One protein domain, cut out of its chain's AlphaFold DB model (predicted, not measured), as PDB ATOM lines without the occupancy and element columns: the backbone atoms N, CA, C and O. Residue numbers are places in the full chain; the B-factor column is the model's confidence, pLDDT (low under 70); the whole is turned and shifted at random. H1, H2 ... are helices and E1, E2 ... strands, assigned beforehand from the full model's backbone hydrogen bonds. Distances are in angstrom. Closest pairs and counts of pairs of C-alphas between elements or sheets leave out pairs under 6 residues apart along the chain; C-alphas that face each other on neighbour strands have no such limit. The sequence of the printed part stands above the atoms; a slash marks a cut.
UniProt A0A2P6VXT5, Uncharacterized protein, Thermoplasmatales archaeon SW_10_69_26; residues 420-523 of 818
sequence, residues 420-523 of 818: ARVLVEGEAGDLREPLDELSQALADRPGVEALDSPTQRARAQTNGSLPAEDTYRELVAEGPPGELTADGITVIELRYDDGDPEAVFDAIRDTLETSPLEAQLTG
ATOM      1  N   ALA A 420     -31.395 -52.085 -36.545       87.00
ATOM      2  CA  ALA A 420     -31.581 -50.649 -36.520       87.00
ATOM      3  C   ALA A 420     -30.309 -49.996 -37.064       87.00
ATOM      4  O   ALA A 420     -29.197 -50.475 -36.859       87.00
ATOM      5  N   ARG A 421     -30.458 -48.889 -37.773       90.38
ATOM      6  CA  ARG A 421     -29.357 -48.104 -38.321       90.38
ATOM      7  C   ARG A 421     -29.484 -46.679 -37.827       90.38
ATOM      8  O   ARG A 421     -30.586 -46.150 -37.745       90.38
ATOM      9  N   VAL A 422     -28.369 -46.039 -37.512       92.62
ATOM     10  CA  VAL A 422     -28.338 -44.608 -37.216       92.62
ATOM     11  C   VAL A 422     -27.565 -43.916 -38.321       92.62
ATOM     12  O   VAL A 422     -26.376 -44.166 -38.510       92.62
ATOM     13  N   LEU A 423     -28.266 -43.050 -39.041       92.50
ATOM     14  CA  LEU A 423     -27.698 -42.111 -39.992       92.50
ATOM     15  C   LEU A 423     -27.109 -40.935 -39.211       92.50
ATOM     16  O   LEU A 423     -27.840 -40.283 -38.473       92.50
ATOM     17  N   VAL A 424     -25.829 -40.635 -39.401       93.06
ATOM     18  CA  VAL A 424     -25.146 -39.464 -38.836       93.06
ATOM     19  C   VAL A 424     -24.638 -38.585 -39.977       93.06
ATOM     20  O   VAL A 424     -23.925 -39.063 -40.861       93.06
ATOM     21  N   GLU A 425     -24.981 -37.296 -39.954       88.69
ATOM     22  CA  GLU A 425     -24.480 -36.335 -40.943       88.69
ATOM     23  C   GLU A 425     -23.060 -35.863 -40.598       88.69
ATOM     24  O   GLU A 425     -22.817 -35.274 -39.544       88.69
ATOM     25  N   GLY A 426     -22.125 -36.101 -41.518       83.56
ATOM     26  CA  GLY A 426     -20.727 -35.688 -41.459       83.56
ATOM     27  C   GLY A 426     -19.745 -36.829 -41.740       83.56
ATOM     28  O   GLY A 426     -20.061 -38.019 -41.644       83.56
ATOM     29  N   GLU A 427     -18.518 -36.454 -42.102       76.50
ATOM     30  CA  GLU A 427     -17.441 -37.412 -42.348       76.50
ATOM     31  C   GLU A 427     -16.944 -38.020 -41.034       76.50
ATOM     32  O   GLU A 427     -16.621 -37.300 -40.085       76.50
ATOM     33  N   ALA A 428     -16.811 -39.351 -40.996       71.50
ATOM     34  CA  ALA A 428     -16.386 -40.083 -39.804       71.50
ATOM     35  C   ALA A 428     -15.096 -39.508 -39.187       71.50
ATOM     36  O   ALA A 428     -14.988 -39.399 -37.966       71.50
ATOM     37  N   GLY A 429     -14.138 -39.087 -40.027       73.75
ATOM     38  CA  GLY A 429     -12.865 -38.489 -39.607       73.75
ATOM     39  C   GLY A 429     -13.021 -37.227 -38.757       73.75
ATOM     40  O   GLY A 429     -12.359 -37.098 -37.727       73.75
ATOM     41  N   ASP A 430     -13.919 -36.329 -39.157       80.44
ATOM     42  CA  ASP A 430     -14.166 -35.059 -38.466       80.44
ATOM     43  C   ASP A 430     -15.070 -35.245 -37.240       80.44
ATOM     44  O   ASP A 430     -15.000 -34.484 -36.275       80.44
ATOM     45  N   LEU A 431     -15.880 -36.305 -37.248       83.12
ATOM     46  CA  LEU A 431     -16.772 -36.674 -36.155       83.12
ATOM     47  C   LEU A 431     -16.145 -37.650 -35.152       83.12
ATOM     48  O   LEU A 431     -16.845 -38.100 -34.253       83.12
ATOM     49  N   ARG A 432     -14.848 -37.972 -35.258       88.62
ATOM     50  CA  ARG A 432     -14.182 -39.065 -34.517       88.62
ATOM     51  C   ARG A 432     -14.545 -39.143 -33.030       88.62
ATOM     52  O   ARG A 432     -14.873 -40.219 -32.542       88.62
ATOM     53  N   GLU A 433     -14.434 -38.029 -32.305       89.50
ATOM     54  CA  GLU A 433     -14.698 -37.973 -30.857       89.50
ATOM     55  C   GLU A 433     -16.202 -38.015 -30.535       89.50
ATOM     56  O   GLU A 433     -16.612 -38.944 -29.841       89.50
ATOM     57  N   PRO A 434     -17.049 -37.113 -31.079       91.06
ATOM     58  CA  PRO A 434     -18.498 -37.186 -30.879       91.06
ATOM     59  C   PRO A 434     -19.130 -38.521 -31.301       91.06
ATOM     60  O   PRO A 434     -20.056 -39.001 -30.654       91.06
ATOM     61  N   LEU A 435     -18.633 -39.131 -32.381       90.69
ATOM     62  CA  LEU A 435     -19.115 -40.409 -32.898       90.69
ATOM     63  C   LEU A 435     -18.724 -41.564 -31.974       90.69
ATOM     64  O   LEU A 435     -19.510 -42.483 -31.781       90.69
ATOM     65  N   ASP A 436     -17.532 -41.527 -31.376       91.31
ATOM     66  CA  ASP A 436     -17.102 -42.531 -30.397       91.31
ATOM     67  C   ASP A 436     -17.897 -42.423 -29.090       91.31
ATOM     68  O   ASP A 436     -18.304 -43.447 -28.538       91.31
ATOM     69  N   GLU A 437     -18.168 -41.198 -28.628       92.44
ATOM     70  CA  GLU A 437     -19.042 -40.944 -27.476       92.44
ATOM     71  C   GLU A 437     -20.463 -41.459 -27.733       92.44
ATOM     72  O   GLU A 437     -21.018 -42.167 -26.890       92.44
ATOM     73  N   LEU A 438     -21.029 -41.169 -28.910       93.56
ATOM     74  CA  LEU A 438     -22.352 -41.657 -29.291       93.56
ATOM     75  C   LEU A 438     -22.383 -43.189 -29.400       93.56
ATOM     76  O   LEU A 438     -23.265 -43.817 -28.819       93.56
ATOM     77  N   SER A 439     -21.419 -43.803 -30.093       92.38
ATOM     78  CA  SER A 439     -21.340 -45.263 -30.240       92.38
ATOM     79  C   SER A 439     -21.229 -45.978 -28.892       92.38
ATOM     80  O   SER A 439     -21.825 -47.036 -28.715       92.38
ATOM     81  N   GLN A 440     -20.488 -45.424 -27.926       90.56
ATOM     82  CA  GLN A 440     -20.416 -45.984 -26.569       90.56
ATOM     83  C   GLN A 440     -21.728 -45.805 -25.810       90.56
ATOM     84  O   GLN A 440     -22.226 -46.761 -25.225       90.56
ATOM     85  N   ALA A 441     -22.317 -44.608 -25.868       92.50
ATOM     86  CA  ALA A 441     -23.590 -44.334 -25.214       92.50
ATOM     87  C   ALA A 441     -24.713 -45.244 -25.731       92.50
ATOM     88  O   ALA A 441     -25.554 -45.662 -24.943       92.50
ATOM     89  N   LEU A 442     -24.713 -45.557 -27.031       92.94
ATOM     90  CA  LEU A 442     -25.641 -46.500 -27.652       92.94
ATOM     91  C   LEU A 442     -25.339 -47.954 -27.268       92.94
ATOM     92  O   LEU A 442     -26.264 -48.687 -26.943       92.94
ATOM     93  N   ALA A 443     -24.067 -48.365 -27.260       90.00
ATOM     94  CA  ALA A 443     -23.675 -49.725 -26.884       90.00
ATOM     95  C   ALA A 443     -23.991 -50.061 -25.413       90.00
ATOM     96  O   ALA A 443     -24.249 -51.217 -25.093       90.00
ATOM     97  N   ASP A 444     -24.000 -49.061 -24.527       90.00
ATOM     98  CA  ASP A 444     -24.348 -49.227 -23.111       90.00
ATOM     99  C   ASP A 444     -25.873 -49.257 -22.855       90.00
ATOM    100  O   ASP A 444     -26.306 -49.435 -21.708       90.00
ATOM    101  N   ARG A 445     -26.716 -49.061 -23.884       88.50
ATOM    102  CA  ARG A 445     -28.177 -49.060 -23.713       88.50
ATOM    103  C   ARG A 445     -28.719 -50.476 -23.490       88.50
ATOM    104  O   ARG A 445     -28.355 -51.396 -24.219       88.50
ATOM    105  N   PRO A 446     -29.651 -50.660 -22.532       84.69
ATOM    106  CA  PRO A 446     -30.387 -51.914 -22.403       84.69
ATOM    107  C   PRO A 446     -31.104 -52.250 -23.714       84.69
ATOM    108  O   PRO A 446     -31.755 -51.379 -24.286       84.69
ATOM    109  N   GLY A 447     -30.985 -53.498 -24.164       82.56
ATOM    110  CA  GLY A 447     -31.604 -53.985 -25.397       82.56
ATOM    111  C   GLY A 447     -30.732 -53.879 -26.647       82.56
ATOM    112  O   GLY A 447     -31.058 -54.502 -27.647       82.56
ATOM    113  N   VAL A 448     -29.603 -53.160 -26.613       86.75
ATOM    114  CA  VAL A 448     -28.611 -53.184 -27.703       86.75
ATOM    115  C   VAL A 448     -27.644 -54.345 -27.459       86.75
ATOM    116  O   VAL A 448     -26.867 -54.327 -26.507       86.75
ATOM    117  N   GLU A 449     -27.684 -55.371 -28.308       82.69
ATOM    118  CA  GLU A 449     -26.832 -56.558 -28.168       82.69
ATOM    119  C   GLU A 449     -25.464 -56.388 -28.823       82.69
ATOM    120  O   GLU A 449     -24.458 -56.920 -28.351       82.69
ATOM    121  N   ALA A 450     -25.431 -55.705 -29.964       81.19
ATOM    122  CA  ALA A 450     -24.210 -55.438 -30.700       81.19
ATOM    123  C   ALA A 450     -24.337 -54.122 -31.458       81.19
ATOM    124  O   ALA A 450     -25.421 -53.719 -31.874       81.19
ATOM    125  N   LEU A 451     -23.202 -53.469 -31.654       87.12
ATOM    126  CA  LEU A 451     -23.096 -52.247 -32.427       87.12
ATOM    127  C   LEU A 451     -21.916 -52.413 -33.384       87.12
ATOM    128  O   LEU A 451     -20.920 -53.046 -33.038       87.12
ATOM    129  N   ASP A 452     -22.041 -51.873 -34.587       85.00
ATOM    130  CA  ASP A 452     -20.944 -51.745 -35.531       85.00
ATOM    131  C   ASP A 452     -20.885 -50.301 -36.022       85.00
ATOM    132  O   ASP A 452     -21.872 -49.709 -36.454       85.00
ATOM    133  N   SER A 453     -19.714 -49.691 -35.883       87.44
ATOM    134  CA  SER A 453     -19.473 -48.305 -36.279       87.44
ATOM    135  C   SER A 453     -18.008 -48.116 -36.654       87.44
ATOM    136  O   SER A 453     -17.149 -48.860 -36.163       87.44
ATOM    137  N   PRO A 454     -17.671 -47.082 -37.445       87.25
ATOM    138  CA  PRO A 454     -16.281 -46.797 -37.794       87.25
ATOM    139  C   PRO A 454     -15.355 -46.659 -36.572       87.25
ATOM    140  O   PRO A 454     -14.215 -47.122 -36.588       87.25
ATOM    141  N   THR A 455     -15.839 -46.063 -35.476       88.38
ATOM    142  CA  THR A 455     -15.078 -45.890 -34.223       88.38
ATOM    143  C   THR A 455     -14.865 -47.205 -33.478       88.38
ATOM    144  O   THR A 455     -13.758 -47.457 -32.995       88.38
ATOM    145  N   GLN A 456     -15.864 -48.093 -33.444       85.12
ATOM    146  CA  GLN A 456     -15.704 -49.422 -32.853       85.12
ATOM    147  C   GLN A 456     -14.789 -50.333 -33.679       85.12
ATOM    148  O   GLN A 456     -13.919 -50.992 -33.102       85.12
ATOM    149  N   ARG A 457     -14.909 -50.321 -35.014       82.31
ATOM    150  CA  ARG A 457     -13.992 -51.049 -35.910       82.31
ATOM    151  C   ARG A 457     -12.550 -50.587 -35.712       82.31
ATOM    152  O   ARG A 457     -11.659 -51.417 -35.537       82.31
ATOM    153  N   ALA A 458     -12.328 -49.274 -35.641       83.50
ATOM    154  CA  ALA A 458     -11.006 -48.717 -35.383       83.50
ATOM    155  C   ALA A 458     -10.446 -49.169 -34.023       83.50
ATOM    156  O   ALA A 458      -9.318 -49.651 -33.962       83.50
ATOM    157  N   ARG A 459     -11.247 -49.106 -32.945       83.44
ATOM    158  CA  ARG A 459     -10.856 -49.594 -31.607       83.44
ATOM    159  C   ARG A 459     -10.490 -51.075 -31.595       83.44
ATOM    160  O   ARG A 459      -9.550 -51.454 -30.894       83.44
ATOM    161  N   ALA A 460     -11.214 -51.907 -32.341       77.19
ATOM    162  CA  ALA A 460     -10.947 -53.341 -32.413       77.19
ATOM    163  C   ALA A 460      -9.542 -53.636 -32.968       77.19
ATOM    164  O   ALA A 460      -8.887 -54.573 -32.517       77.19
ATOM    165  N   GLN A 461      -9.042 -52.798 -33.878       76.50
ATOM    166  CA  GLN A 461      -7.704 -52.940 -34.457       76.50
ATOM    167  C   GLN A 461      -6.591 -52.348 -33.574       76.50
ATOM    168  O   GLN A 461      -5.428 -52.733 -33.683       76.50
ATOM    169  N   THR A 462      -6.934 -51.448 -32.653       80.81
ATOM    170  CA  THR A 462      -5.994 -50.729 -31.775       80.81
ATOM    171  C   THR A 462      -6.131 -51.127 -30.304       80.81
ATOM    172  O   THR A 462      -6.018 -50.289 -29.398       80.81
ATOM    173  N   ASN A 463      -6.358 -52.421 -30.050       77.75
ATOM    174  CA  ASN A 463      -6.454 -53.016 -28.709       77.75
ATOM    175  C   ASN A 463      -7.415 -52.260 -27.767       77.75
ATOM    176  O   ASN A 463      -7.136 -52.086 -26.579       77.75
ATOM    177  N   GLY A 464      -8.535 -51.773 -28.302       78.12
ATOM    178  CA  GLY A 464      -9.603 -51.108 -27.556       78.12
ATOM    179  C   GLY A 464      -9.429 -49.601 -27.351       78.12
ATOM    180  O   GLY A 464     -10.321 -48.977 -26.779       78.12
ATOM    181  N   SER A 465      -8.332 -48.989 -27.811       84.50
ATOM    182  CA  SER A 465      -8.097 -47.537 -27.701       84.50
ATOM    183  C   SER A 465      -8.499 -46.795 -28.976       84.50
ATOM    184  O   SER A 465      -8.246 -47.298 -30.059       84.50
ATOM    185  N   LEU A 466      -9.108 -45.608 -28.895       86.25
ATOM    186  CA  LEU A 466      -9.448 -44.842 -30.102       86.25
ATOM    187  C   LEU A 466      -8.157 -44.281 -30.752       86.25
ATOM    188  O   LEU A 466      -7.456 -43.507 -30.088       86.25
ATOM    189  N   PRO A 467      -7.813 -44.647 -32.006       85.88
ATOM    190  CA  PRO A 467      -6.572 -44.215 -32.653       85.88
ATOM    191  C   PRO A 467      -6.508 -42.704 -32.871       85.88
ATOM    192  O   PRO A 467      -7.540 -42.040 -32.955       85.88
ATOM    193  N   ALA A 468      -5.293 -42.165 -33.015       86.31
ATOM    194  CA  ALA A 468      -5.083 -40.773 -33.415       86.31
ATOM    195  C   ALA A 468      -5.746 -40.473 -34.771       86.31
ATOM    196  O   ALA A 468      -5.894 -41.370 -35.593       86.31
ATOM    197  N   GLU A 469      -6.122 -39.214 -34.999       83.81
ATOM    198  CA  GLU A 469      -6.933 -38.767 -36.143       83.81
ATOM    199  C   GLU A 469      -6.414 -39.245 -37.507       83.81
ATOM    200  O   GLU A 469      -7.187 -39.789 -38.290       83.81
ATOM    201  N   ASP A 470      -5.108 -39.122 -37.768       83.19
ATOM    202  CA  ASP A 470      -4.505 -39.559 -39.035       83.19
ATOM    203  C   ASP A 470      -4.640 -41.075 -39.241       83.19
ATOM    204  O   ASP A 470      -5.065 -41.527 -40.300       83.19
ATOM    205  N   THR A 471      -4.354 -41.862 -38.198       83.06
ATOM    206  CA  THR A 471      -4.509 -43.325 -38.214       83.06
ATOM    207  C   THR A 471      -5.975 -43.722 -38.321       83.06
ATOM    208  O   THR A 471      -6.305 -44.681 -39.001       83.06
ATOM    209  N   TYR A 472      -6.874 -42.990 -37.669       84.25
ATOM    210  CA  TYR A 472      -8.304 -43.235 -37.773       84.25
ATOM    211  C   TYR A 472      -8.809 -42.992 -39.203       84.25
ATOM    212  O   TYR A 472      -9.505 -43.846 -39.741       84.25
ATOM    213  N   ARG A 473      -8.408 -41.885 -39.847       81.69
ATOM    214  CA  ARG A 473      -8.743 -41.618 -41.256       81.69
ATOM    215  C   ARG A 473      -8.207 -42.704 -42.186       81.69
ATOM    216  O   ARG A 473      -8.919 -43.106 -43.097       81.69
ATOM    217  N   GLU A 474      -6.990 -43.183 -41.945       77.69
ATOM    218  CA  GLU A 474      -6.388 -44.277 -42.714       77.69
ATOM    219  C   GLU A 474      -7.181 -45.579 -42.540       77.69
ATOM    220  O   GLU A 474      -7.613 -46.154 -43.528       77.69
ATOM    221  N   LEU A 475      -7.501 -45.976 -41.304       74.94
ATOM    222  CA  LEU A 475      -8.284 -47.186 -41.024       74.94
ATOM    223  C   LEU A 475      -9.708 -47.141 -41.588       74.94
ATOM    224  O   LEU A 475     -10.239 -48.162 -42.019       74.94
ATOM    225  N   VAL A 476     -10.338 -45.967 -41.580       74.94
ATOM    226  CA  VAL A 476     -11.665 -45.768 -42.172       74.94
ATOM    227  C   VAL A 476     -11.595 -45.796 -43.702       74.94
ATOM    228  O   VAL A 476     -12.498 -46.335 -44.333       74.94
ATOM    229  N   ALA A 477     -10.520 -45.273 -44.300       70.50
ATOM    230  CA  ALA A 477     -10.297 -45.302 -45.746       70.50
ATOM    231  C   ALA A 477      -9.830 -46.674 -46.274       70.50
ATOM    232  O   ALA A 477     -10.066 -46.984 -47.439       70.50
ATOM    233  N   GLU A 478      -9.160 -47.476 -45.441       59.38
ATOM    234  CA  GLU A 478      -8.714 -48.847 -45.740       59.38
ATOM    235  C   GLU A 478      -9.787 -49.913 -45.473       59.38
ATOM    236  O   GLU A 478      -9.643 -51.053 -45.921       59.38
ATOM    237  N   GLY A 479     -10.861 -49.566 -44.754       57.41
ATOM    238  CA  GLY A 479     -12.039 -50.423 -44.627       57.41
ATOM    239  C   GLY A 479     -12.689 -50.704 -45.990       57.41
ATOM    240  O   GLY A 479     -12.376 -50.026 -46.973       57.41
ATOM    241  N   PRO A 480     -13.599 -51.693 -46.086       50.03
ATOM    242  CA  PRO A 480     -14.335 -51.936 -47.322       50.03
ATOM    243  C   PRO A 480     -14.966 -50.616 -47.804       50.03
ATOM    244  O   PRO A 480     -15.661 -49.960 -47.018       50.03
ATOM    245  N   PRO A 481     -14.680 -50.161 -49.041       39.56
ATOM    246  CA  PRO A 481     -15.195 -48.889 -49.533       39.56
ATOM    247  C   PRO A 481     -16.723 -48.864 -49.443       39.56
ATOM    248  O   PRO A 481     -17.371 -49.752 -49.986       39.56
ATOM    249  N   GLY A 482     -17.290 -47.850 -48.783       51.31
ATOM    250  CA  GLY A 482     -18.739 -47.644 -48.754       51.31
ATOM    251  C   GLY A 482     -19.531 -48.584 -47.839       51.31
ATOM    252  O   GLY A 482     -20.699 -48.809 -48.104       51.31
ATOM    253  N   GLU A 483     -18.955 -49.142 -46.772       65.06
ATOM    254  CA  GLU A 483     -19.750 -50.009 -45.878       65.06
ATOM    255  C   GLU A 483     -20.451 -49.235 -44.746       65.06
ATOM    256  O   GLU A 483     -21.566 -49.564 -44.362       65.06
ATOM    257  N   LEU A 484     -19.809 -48.191 -44.202       75.12
ATOM    258  CA  LEU A 484     -20.349 -47.398 -43.082       75.12
ATOM    259  C   LEU A 484     -20.103 -45.890 -43.210       75.12
ATOM    260  O   LEU A 484     -20.605 -45.116 -42.402       75.12
ATOM    261  N   THR A 485     -19.307 -45.439 -44.182       80.38
ATOM    262  CA  THR A 485     -19.132 -44.007 -44.448       80.38
ATOM    263  C   THR A 485     -18.900 -43.744 -45.931       80.38
ATOM    264  O   THR A 485     -18.097 -44.425 -46.570       80.38
ATOM    265  N   ALA A 486     -19.648 -42.793 -46.480       81.31
ATOM    266  CA  ALA A 486     -19.556 -42.328 -47.860       81.31
ATOM    267  C   ALA A 486     -20.294 -40.986 -47.988       81.31
ATOM    268  O   ALA A 486     -21.200 -40.708 -47.209       81.31
ATOM    269  N   ASP A 487     -19.868 -40.138 -48.929       81.62
ATOM    270  CA  ASP A 487     -20.507 -38.861 -49.297       81.62
ATOM    271  C   ASP A 487     -20.969 -37.970 -48.124       81.62
ATOM    272  O   ASP A 487     -22.040 -37.362 -48.144       81.62
ATOM    273  N   GLY A 488     -20.131 -37.855 -47.087       83.38
ATOM    274  CA  GLY A 488     -20.416 -37.017 -45.917       83.38
ATOM    275  C   GLY A 488     -21.478 -37.595 -44.981       83.38
ATOM    276  O   GLY A 488     -22.046 -36.861 -44.178       83.38
ATOM    277  N   ILE A 489     -21.747 -38.894 -45.079       86.44
ATOM    278  CA  ILE A 489     -22.639 -39.645 -44.205       86.44
ATOM    279  C   ILE A 489     -21.837 -40.728 -43.484       86.44
ATOM    280  O   ILE A 489     -20.929 -41.350 -44.045       86.44
ATOM    281  N   THR A 490     -22.199 -40.965 -42.226       89.31
ATOM    282  CA  THR A 490     -21.706 -42.085 -41.429       89.31
ATOM    283  C   THR A 490     -22.882 -42.894 -40.889       89.31
ATOM    284  O   THR A 490     -23.840 -42.326 -40.373       89.31
ATOM    285  N   VAL A 491     -22.818 -44.218 -40.996       88.75
ATOM    286  CA  VAL A 491     -23.844 -45.151 -40.523       88.75
ATOM    287  C   VAL A 491     -23.309 -45.928 -39.327       88.75
ATOM    288  O   VAL A 491     -22.159 -46.369 -39.303       88.75
ATOM    289  N   ILE A 492     -24.161 -46.085 -38.320       89.19
ATOM    290  CA  ILE A 492     -23.964 -47.015 -37.211       89.19
ATOM    291  C   ILE A 492     -25.007 -48.118 -37.364       89.19
ATOM    292  O   ILE A 492     -26.200 -47.821 -37.398       89.19
ATOM    293  N   GLU A 493     -24.581 -49.375 -37.436       87.00
ATOM    294  CA  GLU A 493     -25.494 -50.517 -37.389       87.00
ATOM    295  C   GLU A 493     -25.663 -50.968 -35.936       87.00
ATOM    296  O   GLU A 493     -24.690 -51.136 -35.200       87.00
ATOM    297  N   LEU A 494     -26.907 -51.155 -35.507       87.00
ATOM    298  CA  LEU A 494     -27.272 -51.645 -34.187       87.00
ATOM    299  C   LEU A 494     -28.077 -52.930 -34.329       87.00
ATOM    300  O   LEU A 494     -29.087 -52.990 -35.034       87.00
ATOM    301  N   ARG A 495     -27.650 -53.943 -33.587       82.38
ATOM    302  CA  ARG A 495     -28.421 -55.154 -33.346       82.38
ATOM    303  C   ARG A 495     -29.024 -55.054 -31.957       82.38
ATOM    304  O   ARG A 495     -28.329 -54.707 -30.999       82.38
ATOM    305  N   TYR A 496     -30.304 -55.345 -31.868       83.94
ATOM    306  CA  TYR A 496     -31.069 -55.272 -30.638       83.94
ATOM    307  C   TYR A 496     -31.636 -56.652 -30.294       83.94
ATOM    308  O   TYR A 496     -31.632 -57.544 -31.143       83.94
ATOM    309  N   ASP A 497     -32.022 -56.839 -29.036       79.38
ATOM    310  CA  ASP A 497     -32.592 -58.097 -28.564       79.38
ATOM    311  C   ASP A 497     -34.049 -58.268 -29.016       79.38
ATOM    312  O   ASP A 497     -34.720 -57.315 -29.411       79.38
ATOM    313  N   ASP A 498     -34.570 -59.491 -28.924       69.00
ATOM    314  CA  ASP A 498     -35.982 -59.788 -29.215       69.00
ATOM    315  C   ASP A 498     -36.932 -59.303 -28.090       69.00
ATOM    316  O   ASP A 498     -38.002 -59.878 -27.867       69.00
ATOM    317  N   GLY A 499     -36.516 -58.295 -27.313       76.19
ATOM    318  CA  GLY A 499     -37.311 -57.643 -26.283       76.19
ATOM    319  C   GLY A 499     -38.431 -56.776 -26.865       76.19
ATOM    320  O   GLY A 499     -38.957 -57.041 -27.938       76.19
ATOM    321  N   ASP A 500     -38.827 -55.738 -26.130       80.94
ATOM    322  CA  ASP A 500     -39.818 -54.758 -26.591       80.94
ATOM    323  C   ASP A 500     -39.148 -53.743 -27.543       80.94
ATOM    324  O   ASP A 500     -38.391 -52.888 -27.060       80.94
ATOM    325  N   PRO A 501     -39.373 -53.816 -28.874       80.88
ATOM    326  CA  PRO A 501     -38.654 -52.983 -29.837       80.88
ATOM    327  C   PRO A 501     -38.971 -51.496 -29.669       80.88
ATOM    328  O   PRO A 501     -38.078 -50.667 -29.845       80.88
ATOM    329  N   GLU A 502     -40.204 -51.155 -29.271       83.81
ATOM    330  CA  GLU A 502     -40.631 -49.773 -29.024       83.81
ATOM    331  C   GLU A 502     -39.767 -49.157 -27.917       83.81
ATOM    332  O   GLU A 502     -39.149 -48.106 -28.102       83.81
ATOM    333  N   ALA A 503     -39.616 -49.871 -26.797       86.62
ATOM    334  CA  ALA A 503     -38.806 -49.419 -25.671       86.62
ATOM    335  C   ALA A 503     -37.316 -49.266 -26.027       86.62
ATOM    336  O   ALA A 503     -36.662 -48.326 -25.560       86.62
ATOM    337  N   VAL A 504     -36.766 -50.170 -26.848       89.12
ATOM    338  CA  VAL A 504     -35.365 -50.095 -27.292       89.12
ATOM    339  C   VAL A 504     -35.157 -48.916 -28.246       89.12
ATOM    340  O   VAL A 504     -34.221 -48.134 -28.062       89.12
ATOM    341  N   PHE A 505     -36.030 -48.741 -29.238       91.19
ATOM    342  CA  PHE A 505     -35.914 -47.659 -30.218       91.19
ATOM    343  C   PHE A 505     -36.155 -46.283 -29.602       91.19
ATOM    344  O   PHE A 505     -35.427 -45.346 -29.939       91.19
ATOM    345  N   ASP A 506     -37.072 -46.156 -28.642       90.25
ATOM    346  CA  ASP A 506     -37.245 -44.924 -27.869       90.25
ATOM    347  C   ASP A 506     -36.004 -44.603 -27.031       90.25
ATOM    348  O   ASP A 506     -35.527 -43.467 -27.032       90.25
ATOM    349  N   ALA A 507     -35.392 -45.602 -26.388       89.50
ATOM    350  CA  ALA A 507     -34.149 -45.399 -25.649       89.50
ATOM    351  C   ALA A 507     -32.980 -44.974 -26.561       89.50
ATOM    352  O   ALA A 507     -32.138 -44.157 -26.160       89.50
ATOM    353  N   ILE A 508     -32.914 -45.509 -27.784       92.75
ATOM    354  CA  ILE A 508     -31.946 -45.073 -28.795       92.75
ATOM    355  C   ILE A 508     -32.241 -43.625 -29.195       92.75
ATOM    356  O   ILE A 508     -31.336 -42.794 -29.122       92.75
ATOM    357  N   ARG A 509     -33.494 -43.291 -29.524       92.69
ATOM    358  CA  ARG A 509     -33.936 -41.943 -29.919       92.69
ATOM    359  C   ARG A 509     -33.617 -40.895 -28.847       92.69
ATOM    360  O   ARG A 509     -33.007 -39.881 -29.173       92.69
ATOM    361  N   ASP A 510     -33.871 -41.196 -27.574       92.50
ATOM    362  CA  ASP A 510     -33.475 -40.362 -26.429       92.50
ATOM    363  C   ASP A 510     -31.957 -40.096 -26.391       92.50
ATOM    364  O   ASP A 510     -31.494 -39.016 -26.012       92.50
ATOM    365  N   THR A 511     -31.144 -41.088 -26.770       93.19
ATOM    366  CA  THR A 511     -29.683 -40.921 -26.870       93.19
ATOM    367  C   THR A 511     -29.321 -39.985 -28.013       93.19
ATOM    368  O   THR A 511     -28.499 -39.089 -27.827       93.19
ATOM    369  N   LEU A 512     -29.954 -40.156 -29.175       93.19
ATOM    370  CA  LEU A 512     -29.718 -39.310 -30.342       93.19
ATOM    371  C   LEU A 512     -30.094 -37.848 -30.065       93.19
ATOM    372  O   LEU A 512     -29.319 -36.960 -30.402       93.19
ATOM    373  N   GLU A 513     -31.207 -37.582 -29.373       91.06
ATOM    374  CA  GLU A 513     -31.655 -36.217 -29.041       91.06
ATOM    375  C   GLU A 513     -30.700 -35.454 -28.108       91.06
ATOM    376  O   GLU A 513     -30.654 -34.222 -28.113       91.06
ATOM    377  N   THR A 514     -29.943 -36.182 -27.284       89.25
ATOM    378  CA  THR A 514     -28.955 -35.610 -26.352       89.25
ATOM    379  C   THR A 514     -27.553 -35.495 -26.944       89.25
ATOM    380  O   THR A 514     -26.682 -34.858 -26.344       89.25
ATOM    381  N   SER A 515     -27.341 -36.078 -28.123       88.75
ATOM    382  CA  SER A 515     -26.087 -36.019 -28.858       88.75
ATOM    383  C   SER A 515     -25.894 -34.647 -29.517       88.75
ATOM    384  O   SER A 515     -26.858 -34.036 -29.978       88.75
ATOM    385  N   PRO A 516     -24.651 -34.139 -29.620       87.50
ATOM    386  CA  PRO A 516     -24.358 -32.954 -30.427       87.50
ATOM    387  C   PRO A 516     -24.398 -33.228 -31.943       87.50
ATOM    388  O   PRO A 516     -24.225 -32.293 -32.723       87.50
ATOM    389  N   LEU A 517     -24.560 -34.489 -32.356       90.12
ATOM    390  CA  LEU A 517     -24.593 -34.913 -33.752       90.12
ATOM    391  C   LEU A 517     -26.011 -34.854 -34.326       90.12
ATOM    392  O   LEU A 517     -26.969 -35.246 -33.664       90.12
ATOM    393  N   GLU A 518     -26.134 -34.443 -35.588       88.88
ATOM    394  CA  GLU A 518     -27.371 -34.609 -36.354       88.88
ATOM    395  C   GLU A 518     -27.503 -36.086 -36.747       88.88
ATOM    396  O   GLU A 518     -26.904 -36.545 -37.721       88.88
ATOM    397  N   ALA A 519     -28.236 -36.839 -35.923       91.19
ATOM    398  CA  ALA A 519     -28.393 -38.279 -36.055       91.19
ATOM    399  C   ALA A 519     -29.870 -38.689 -36.147       91.19
ATOM    400  O   ALA A 519     -30.719 -38.154 -35.433       91.19
ATOM    401  N   GLN A 520     -30.179 -39.653 -37.013       92.56
ATOM    402  CA  GLN A 520     -31.536 -40.154 -37.243       92.56
ATOM    403  C   GLN A 520     -31.565 -41.682 -37.197       92.56
ATOM    404  O   GLN A 520     -30.748 -42.345 -37.833       92.56
ATOM    405  N   LEU A 521     -32.515 -42.238 -36.443       93.44
ATOM    406  CA  LEU A 521     -32.741 -43.679 -36.338       93.44
ATOM    407  C   LEU A 521     -33.575 -44.181 -37.527       93.44
ATOM    408  O   LEU A 521     -34.580 -43.575 -37.895       93.44
ATOM    409  N   THR A 522     -33.162 -45.298 -38.111       91.50
ATOM    410  CA  THR A 522     -33.771 -45.942 -39.275       91.50
ATOM    411  C   THR A 522     -33.465 -47.449 -39.285       91.50
ATOM    412  O   THR A 522     -33.024 -47.999 -38.280       91.50
ATOM    413  N   GLY A 523     -33.725 -48.142 -40.390       83.12
ATOM    414  CA  GLY A 523     -33.657 -49.594 -40.531       83.12
ATOM    415  C   GLY A 523     -35.045 -50.199 -40.720       83.12
ATOM    416  O   GLY A 523     -36.052 -49.611 -40.322       83.12
TER     417      GLY A 523
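What this domain is: This is residues 420 to 523 of the 818 residues of an uncharacterized protein of Thermoplasmatales archaeon SW_10_69_26 (UniProt A0A2P6VXT5). A wall of four antiparallel strands, in the order E2 - E3 - E1 - E4, has two helices, H1 and H4, side by side over one face and no named helix over the other. Beyond one end of the wall H2 and H3 form a crossed pair: H2 only grazes the sheet, and H3 packs on H2. The printed part has 104 residues with four named helices and four named strands, in the order E1 H1 E2 H2 H3 E3 H4 E4, and its class is mixed, helices and strands. It is compact, with a radius of gyration of the C-alphas of 13.2 A, and spans 40 by 27 by 23 A.

How they stand to each other: Start at E1, residues 420 to 425, an inner strand. On it look for N 422, 2.8 A from O 492 of its antiparallel neighbour E3, residues 489 to 496, and for N 423, 2.8 A from O 520 of its antiparallel neighbour E4, residues 519 to 522. At the other edge, N 452 of E2, residues 448 to 452, is 2.8 A from O 493 of E3, also antiparallel. The sheet is only just strongly twisted, with C-alphas up to 4.4 A off its best plane. H1, residues 432 to 443, and H4, residues 501 to 514, lie on the same face, two layers of helices and sheet, at heights of 9.5 A and 8.6 A over the sheet. They touch at Leu 442 and Ile 508, the closest C-alphas, 6.6 A apart, at a shallow tilt of 29 degrees, opposite ways. E1, H1, E2 and E3, H4, E4 are split strand-helix-strand units, each with another strand between its two parallel-running strands, and both crossovers are right-handed. H2, residues 454 to 461, touches H1, about perpendicular at 86 degrees, with the C-alphas of Asp 436 and Thr 455 closest at 5.5 A. H3, residues 469 to 478, touches H2, about perpendicular at 88 degrees, with the C-alphas of Pro 454 and Val 476 closest at 6.4 A; it is not on the sheet. In H1, H2, H3 and H4 every O i to N i+4 pair is within hydrogen-bond range.

Where its parts are: Find C-alpha 420 at (-31.581, -50.649, -36.520); from there E1 runs 16.6 A. H1 measures 16.2 A, E2 11.1 A, H2 11.1 A and H3 14.0 A. E3, the longest strand, runs 22.3 A from C-alpha 489 at (-22.639, -39.645, -44.205). H4 measures 20.2 A, and E4, 9.9 A, ends at C-alpha 522 at (-33.771, -45.942, -39.275).

The domain as a whole: The C-alphas farthest apart are those of Asp 470 and Asp 500, at 40.4 A. The printed part has no cut, and no link is long. Confidence is low, under 70, at residues 478 to 483 and residue 498; the mean pLDDT of the printed part is 83.7.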